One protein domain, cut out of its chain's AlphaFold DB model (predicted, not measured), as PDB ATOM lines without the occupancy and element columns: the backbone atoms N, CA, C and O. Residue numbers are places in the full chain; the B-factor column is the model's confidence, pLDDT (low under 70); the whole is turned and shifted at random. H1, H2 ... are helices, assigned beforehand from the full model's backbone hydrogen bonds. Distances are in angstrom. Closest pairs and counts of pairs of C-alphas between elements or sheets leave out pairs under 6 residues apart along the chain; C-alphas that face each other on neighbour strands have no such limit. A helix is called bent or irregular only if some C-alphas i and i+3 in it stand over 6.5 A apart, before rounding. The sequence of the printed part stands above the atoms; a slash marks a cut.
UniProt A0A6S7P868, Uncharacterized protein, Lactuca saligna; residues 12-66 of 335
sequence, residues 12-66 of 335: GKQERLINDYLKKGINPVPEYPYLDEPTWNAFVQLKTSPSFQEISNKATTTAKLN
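This is residues 12 to 66 of the 335 residues of an uncharacterized protein of Lactuca saligna (UniProt A0A6S7P868). The picture is a loose, open chain of three helices: H1 stands crosswise to H2, with its last residue, Leu 22, near Val 44 within H2 and few close C-alphas between the two, and H3 leaves the last end of H2 as an arm, the two making a wide V. A long loop, residues 23 to 36, swings from the end of H1 round to the start of H2, and its residues 30 to 35 stick out, as does most of H3, which makes much of the length. The printed part has 55 residues with three named helices, H1, H2 and H3 in that order, and no named strand; the class is all helix. The whole is loose, with a radius of gyration of the C-alphas of 13.0 A, and its C-alphas span 40 by 20 by 17 A.

Begin at the first printed residue with H1, residues 12 to 22, and compare it with H2, residues 37 to 48. They are close but not clearly touching: look at Leu 22 and Val 44, whose C-alphas are the closest of the two at 7.1 A. Their lines are about perpendicular, at 89 degrees. Move on to H3, residues 50 to 65, which is also close to H2 but not clearly touching it. Here the closest C-alphas are those of Leu 46 and Phe 52, 6.9 A apart. H2 and H3 run the same way at a steep tilt of 55 degrees, and H1 and H3 are apart. In H1, H2 and H3, every O i to N i+4 pair is within hydrogen-bond range.

Find C-alpha 12 at (133.847, 151.683, 125.607); from there H1 runs 14.6 A to C-alpha 22. H1 is neither bent nor irregular, but only just: C-alphas 19 and 22 are 6.3 A apart. Pick up H2 at C-alpha 37, at (146.871, 166.632, 131.749), and read 16.3 A along to C-alpha 48. H3, the longest helix with 16 residues, starts at C-alpha 50 and ends 22.2 A away at C-alpha 65, at (139.518, 139.263, 106.733).

The two C-alphas farthest apart are those of Pro 33 and Leu 65, at 40.2 A. Residues 30 to 35, 49 to 55 and 57 to 66 stand free; without them the body has 32 residues and spans 20 by 20 by 17 A. The link from H1 to H2, 14 residues, is long, and the link from H2 to H3, 1 residue, is tight. The printed part has no cut. Its mean pLDDT is 82.8, and residues 12 to 13 are under 70.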
ATOM      1  N   GLY A  12     134.722 150.605 126.088       57.09
ATOM      2  CA  GLY A  12     133.847 151.683 125.607       57.09
ATOM      3  C   GLY A  12     134.196 153.102 126.091       57.09
ATOM      4  O   GLY A  12     133.909 154.068 125.387       57.09
ATOM      5  N   LYS A  13     134.837 153.275 127.258       65.69
ATOM      6  CA  LYS A  13     135.265 154.612 127.729       65.69
ATOM      7  C   LYS A  13     136.520 155.102 127.003       65.69
ATOM      8  O   LYS A  13     136.637 156.291 126.721       65.69
ATOM      9  N   GLN A  14     137.436 154.194 126.662       70.25
ATOM     10  CA  GLN A  14     138.646 154.534 125.910       70.25
ATOM     11  C   GLN A  14     138.335 154.863 124.444       70.25
ATOM     12  O   GLN A  14     138.912 155.800 123.898       70.25
ATOM     13  N   GLU A  15     137.407 154.139 123.812       74.19
ATOM     14  CA  GLU A  15     136.986 154.413 122.430       74.19
ATOM     15  C   GLU A  15     136.363 155.800 122.270       74.19
ATOM     16  O   GLU A  15     136.663 156.497 121.301       74.19
ATOM     17  N   ARG A  16     135.552 156.239 123.242       79.50
ATOM     18  CA  ARG A  16     135.011 157.607 123.276       79.50
ATOM     19  C   ARG A  16     136.115 158.654 123.361       79.50
ATOM     20  O   ARG A  16     136.134 159.577 122.559       79.50
ATOM     21  N   LEU A  17     137.086 158.471 124.258       82.50
ATOM     22  CA  LEU A  17     138.233 159.380 124.368       82.50
ATOM     23  C   LEU A  17     139.027 159.480 123.055       82.50
ATOM     24  O   LEU A  17     139.471 160.560 122.667       82.50
ATOM     25  N   ILE A  18     139.167 158.367 122.332       82.75
ATOM     26  CA  ILE A  18     139.843 158.343 121.033       82.75
ATOM     27  C   ILE A  18     139.015 159.066 119.961       82.75
ATOM     28  O   ILE A  18     139.542 159.922 119.252       82.75
ATOM     29  N   ASN A  19     137.736 158.719 119.815       82.62
ATOM     30  CA  ASN A  19     136.899 159.222 118.725       82.62
ATOM     31  C   ASN A  19     136.477 160.682 118.915       82.62
ATOM     32  O   ASN A  19     136.444 161.433 117.940       82.62
ATOM     33  N   ASP A  20     136.177 161.087 120.147       83.75
ATOM     34  CA  ASP A  20     135.619 162.407 120.420       83.75
ATOM     35  C   ASP A  20     136.664 163.474 120.721       83.75
ATOM     36  O   ASP A  20     136.407 164.640 120.440       83.75
ATOM     37  N   TYR A  21     137.846 163.090 121.207       85.12
ATOM     38  CA  TYR A  21     138.868 164.045 121.639       85.12
ATOM     39  C   TYR A  21     140.160 163.880 120.849       85.12
ATOM     40  O   TYR A  21     140.555 164.798 120.133       85.12
ATOM     41  N   LEU A  22     140.774 162.692 120.878       84.31
ATOM     42  CA  LEU A  22     142.075 162.462 120.239       84.31
ATOM     43  C   LEU A  22     142.031 162.687 118.719       84.31
ATOM     44  O   LEU A  22     142.871 163.399 118.182       84.31
ATOM     45  N   LYS A  23     141.020 162.145 118.026       82.69
ATOM     46  CA  LYS A  23     140.840 162.353 116.576       82.69
ATOM     47  C   LYS A  23     140.444 163.783 116.205       82.69
ATOM     48  O   LYS A  23     140.731 164.209 115.092       82.69
ATOM     49  N   LYS A  24     139.774 164.506 117.107       85.44
ATOM     50  CA  LYS A  24     139.322 165.889 116.882       85.44
ATOM     51  C   LYS A  24     140.348 166.931 117.350       85.44
ATOM     52  O   LYS A  24     140.125 168.118 117.149       85.44
ATOM     53  N   GLY A  25     141.454 166.505 117.970       81.94
ATOM     54  CA  GLY A  25     142.476 167.393 118.533       81.94
ATOM     55  C   GLY A  25     142.007 168.190 119.755       81.94
ATOM     56  O   GLY A  25     142.589 169.223 120.068       81.94
ATOM     57  N   ILE A  26     140.947 167.741 120.432       83.88
ATOM     58  CA  ILE A  26     140.348 168.432 121.581       83.88
ATOM     59  C   ILE A  26     140.906 167.822 122.869       83.88
ATOM     60  O   ILE A  26     141.081 166.608 122.954       83.88
ATOM     61  N   ASN A  27     141.183 168.649 123.880       80.88
ATOM     62  CA  ASN A  27     141.612 168.173 125.194       80.88
ATOM     63  C   ASN A  27     140.384 167.809 126.062       80.88
ATOM     64  O   ASN A  27     139.563 168.691 126.311       80.88
ATOM     65  N   PRO A  28     140.243 166.554 126.536       81.94
ATOM     66  CA  PRO A  28     139.133 166.125 127.388       81.94
ATOM     67  C   PRO A  28     139.242 166.572 128.852       81.94
ATOM     68  O   PRO A  28     138.253 166.497 129.576       81.94
ATOM     69  N   VAL A  29     140.410 167.021 129.321       80.38
ATOM     70  CA  VAL A  29     140.653 167.357 130.741       80.38
ATOM     71  C   VAL A  29     139.614 168.321 131.350       80.38
ATOM     72  O   VAL A  29     139.174 168.058 132.469       80.38
ATOM     73  N   PRO A  30     139.132 169.374 130.655       80.25
ATOM     74  CA  PRO A  30     138.101 170.260 131.204       80.25
ATOM     75  C   PRO A  30     136.755 169.572 131.479       80.25
ATOM     76  O   PRO A  30     136.001 170.014 132.339       80.25
ATOM     77  N   GLU A  31     136.439 168.503 130.745       81.25
ATOM     78  CA  GLU A  31     135.160 167.786 130.831       81.25
ATOM     79  C   GLU A  31     135.224 166.583 131.783       81.25
ATOM     80  O   GLU A  31     134.202 166.136 132.305       81.25
ATOM     81  N   TYR A  32     136.430 166.082 132.061       79.69
ATOM     82  CA  TYR A  32     136.661 164.952 132.954       79.69
ATOM     83  C   TYR A  32     137.519 165.380 134.152       79.69
ATOM     84  O   TYR A  32     138.742 165.269 134.093       79.69
ATOM     85  N   PRO A  33     136.899 165.765 135.289       77.25
ATOM     86  CA  PRO A  33     137.606 166.252 136.483       77.25
ATOM     87  C   PRO A  33     138.608 165.265 137.097       77.25
ATOM     88  O   PRO A  33     139.421 165.636 137.934       77.25
ATOM     89  N   TYR A  34     138.514 163.989 136.724       77.88
ATOM     90  CA  TYR A  34     139.378 162.904 137.185       77.88
ATOM     91  C   TYR A  34     140.546 162.601 136.229       77.88
ATOM     92  O   TYR A  34     141.303 161.661 136.478       77.88
ATOM     93  N   LEU A  35     140.654 163.311 135.102       79.88
ATOM     94  CA  LEU A  35     141.696 163.109 134.102       79.88
ATOM     95  C   LEU A  35     142.729 164.232 134.203       79.88
ATOM     96  O   LEU A  35     142.444 165.369 133.850       79.88
ATOM     97  N   ASP A  36     143.945 163.899 134.626       84.56
ATOM     98  CA  ASP A  36     145.043 164.867 134.674       84.56
ATOM     99  C   ASP A  36     145.652 165.092 133.273       84.56
ATOM    100  O   ASP A  36     145.800 164.145 132.493       84.56
ATOM    101  N   GLU A  37     146.108 166.314 132.974       81.38
ATOM    102  CA  GLU A  37     146.871 166.632 131.749       81.38
ATOM    103  C   GLU A  37     148.062 165.696 131.467       81.38
ATOM    104  O   GLU A  37     148.171 165.209 130.337       81.38
ATOM    105  N   PRO A  38     148.951 165.372 132.434       86.31
ATOM    106  CA  PRO A  38     150.040 164.423 132.186       86.31
ATOM    107  C   PRO A  38     149.528 163.027 131.815       86.31
ATOM    108  O   PRO A  38     150.118 162.353 130.968       86.31
ATOM    109  N   THR A  39     148.404 162.607 132.399       83.12
ATOM    110  CA  THR A  39     147.766 161.318 132.109       83.12
ATOM    111  C   THR A  39     147.183 161.296 130.692       83.12
ATOM    112  O   THR A  39     147.315 160.293 129.988       83.12
ATOM    113  N   TRP A  40     146.597 162.408 130.233       84.44
ATOM    114  CA  TRP A  40     146.135 162.561 128.851       84.44
ATOM    115  C   TRP A  40     147.293 162.563 127.848       84.44
ATOM    116  O   TRP A  40     147.251 161.830 126.861       84.44
ATOM    117  N   ASN A  41     148.368 163.304 128.122       85.06
ATOM    118  CA  ASN A  41     149.535 163.357 127.238       85.06
ATOM    119  C   ASN A  41     150.219 161.990 127.095       85.06
ATOM    120  O   ASN A  41     150.547 161.581 125.979       85.06
ATOM    121  N   ALA A  42     150.365 161.240 128.192       86.44
ATOM    122  CA  ALA A  42     150.868 159.868 128.149       86.44
ATOM    123  C   ALA A  42     149.961 158.947 127.312       86.44
ATOM    124  O   ALA A  42     150.446 158.114 126.544       86.44
ATOM    125  N   PHE A  43     148.637 159.118 127.406       84.75
ATOM    126  CA  PHE A  43     147.677 158.375 126.590       84.75
ATOM    127  C   PHE A  43     147.786 158.717 125.096       84.75
ATOM    128  O   PHE A  43     147.781 157.808 124.263       84.75
ATOM    129  N   VAL A  44     147.941 159.998 124.748       86.44
ATOM    130  CA  VAL A  44     148.150 160.448 123.362       86.44
ATOM    131  C   VAL A  44     149.439 159.855 122.793       86.44
ATOM    132  O   VAL A  44     149.413 159.295 121.697       86.44
ATOM    133  N   GLN A  45     150.545 159.900 123.542       86.50
ATOM    134  CA  GLN A  45     151.814 159.286 123.137       86.50
ATOM    135  C   GLN A  45     151.678 157.774 122.925       86.50
ATOM    136  O   GLN A  45     152.120 157.257 121.900       86.50
ATOM    137  N   LEU A  46     151.002 157.068 123.838       86.50
ATOM    138  CA  LEU A  46     150.765 155.629 123.714       86.50
ATOM    139  C   LEU A  46     149.976 155.291 122.441       86.50
ATOM    140  O   LEU A  46     150.372 154.401 121.692       86.50
ATOM    141  N   LYS A  47     148.874 156.002 122.172       84.12
ATOM    142  CA  LYS A  47     148.003 155.741 121.010       84.12
ATOM    143  C   LYS A  47     148.597 156.203 119.677       84.12
ATOM    144  O   LYS A  47     148.229 155.661 118.638       84.12
ATOM    145  N   THR A  48     149.514 157.168 119.705       86.81
ATOM    146  CA  THR A  48     150.240 157.661 118.521       86.81
ATOM    147  C   THR A  48     151.521 156.862 118.259       86.81
ATOM    148  O   THR A  48     152.105 156.983 117.187       86.81
ATOM    149  N   SER A  49     151.958 156.027 119.210       89.56
ATOM    150  CA  SER A  49     153.165 155.221 119.044       89.56
ATOM    151  C   SER A  49     153.062 154.280 117.826       89.56
ATOM    152  O   SER A  49     152.002 153.678 117.607       89.56
ATOM    153  N   PRO A  50     154.150 154.110 117.048       87.44
ATOM    154  CA  PRO A  50     154.150 153.234 115.874       87.44
ATOM    155  C   PRO A  50     153.755 151.795 116.215       87.44
ATOM    156  O   PRO A  50     152.928 151.197 115.534       87.44
ATOM    157  N   SER A  51     154.257 151.271 117.337       84.88
ATOM    158  CA  SER A  51     153.958 149.912 117.798       84.88
ATOM    159  C   SER A  51     152.471 149.701 118.100       84.88
ATOM    160  O   SER A  51     151.905 148.668 117.740       84.88
ATOM    161  N   PHE A  52     151.795 150.679 118.715       86.56
ATOM    162  CA  PHE A  52     150.353 150.595 118.954       86.56
ATOM    163  C   PHE A  52     149.561 150.639 117.642       86.56
ATOM    164  O   PHE A  52     148.611 149.871 117.469       86.56
ATOM    165  N   GLN A  53     149.953 151.511 116.709       85.19
ATOM    166  CA  GLN A  53     149.302 151.617 115.402       85.19
ATOM    167  C   GLN A  53     149.454 150.332 114.588       85.19
ATOM    168  O   GLN A  53     148.474 149.868 114.012       85.19
ATOM    169  N   GLU A  54     150.630 149.709 114.593       89.19
ATOM    170  CA  GLU A  54     150.869 148.427 113.927       89.19
ATOM    171  C   GLU A  54     149.975 147.315 114.479       89.19
ATOM    172  O   GLU A  54     149.297 146.630 113.710       89.19
ATOM    173  N   ILE A  55     149.905 147.164 115.808       86.69
ATOM    174  CA  ILE A  55     149.043 146.160 116.453       86.69
ATOM    175  C   ILE A  55     147.572 146.429 116.123       86.69
ATOM    176  O   ILE A  55     146.844 145.512 115.739       86.69
ATOM    177  N   SER A  56     147.133 147.685 116.234       84.94
ATOM    178  CA  SER A  56     145.758 148.091 115.930       84.94
ATOM    179  C   SER A  56     145.403 147.830 114.464       84.94
ATOM    180  O   SER A  56     144.330 147.299 114.167       84.94
ATOM    181  N   ASN A  57     146.304 148.158 113.538       86.81
ATOM    182  CA  ASN A  57     146.118 147.929 112.110       86.81
ATOM    183  C   ASN A  57     146.071 146.435 111.803       86.81
ATOM    184  O   ASN A  57     145.148 146.002 111.123       86.81
ATOM    185  N   LYS A  58     146.982 145.635 112.369       91.00
ATOM    186  CA  LYS A  58     146.991 144.174 112.220       91.00
ATOM    187  C   LYS A  58     145.711 143.531 112.759       91.00
ATOM    188  O   LYS A  58     145.141 142.654 112.112       91.00
ATOM    189  N   ALA A  59     145.232 143.966 113.922       85.00
ATOM    190  CA  ALA A  59     143.971 143.484 114.480       85.00
ATOM    191  C   ALA A  59     142.784 143.866 113.581       85.00
ATOM    192  O   ALA A  59     141.925 143.033 113.303       85.00
ATOM    193  N   THR A  60     142.774 145.096 113.061       86.31
ATOM    194  CA  THR A  60     141.725 145.590 112.157       86.31
ATOM    195  C   THR A  60     141.724 144.851 110.819       86.31
ATOM    196  O   THR A  60     140.659 144.486 110.326       86.31
ATOM    197  N   THR A  61     142.890 144.611 110.216       86.75
ATOM    198  CA  THR A  61     142.996 143.855 108.961       86.75
ATOM    199  C   THR A  61     142.561 142.412 109.168       86.75
ATOM    200  O   THR A  61     141.740 141.919 108.402       86.75
ATOM    201  N   THR A  62     143.005 141.768 110.248       85.12
ATOM    202  CA  THR A  62     142.585 140.400 110.596       85.12
ATOM    203  C   THR A  62     141.073 140.322 110.821       85.12
ATOM    204  O   THR A  62     140.424 139.413 110.312       85.12
ATOM    205  N   ALA A  63     140.483 141.298 111.519       82.69
ATOM    206  CA  ALA A  63     139.039 141.359 111.739       82.69
ATOM    207  C   ALA A  63     138.247 141.549 110.433       82.69
ATOM    208  O   ALA A  63     137.209 140.920 110.263       82.69
ATOM    209  N   LYS A  64     138.743 142.365 109.491       83.00
ATOM    210  CA  LYS A  64     138.129 142.541 108.160       83.00
ATOM    211  C   LYS A  64     138.232 141.292 107.285       83.00
ATOM    212  O   LYS A  64     137.342 141.041 106.483       83.00
ATOM    213  N   LEU A  65     139.316 140.533 107.431       83.31
ATOM    214  CA  LEU A  65     139.518 139.263 106.733       83.31
ATOM    215  C   LEU A  65     138.743 138.109 107.378       83.31
ATOM    216  O   LEU A  65     138.649 137.035 106.785       83.31
ATOM    217  N   ASN A  66     138.184 138.305 108.576       80.19
ATOM    218  CA  ASN A  66     137.402 137.276 109.230       80.19
ATOM    219  C   ASN A  66     136.108 137.025 108.447       80.19
ATOM    220  O   ASN A  66     135.148 137.791 108.517       80.19
TER     221      ASN A  66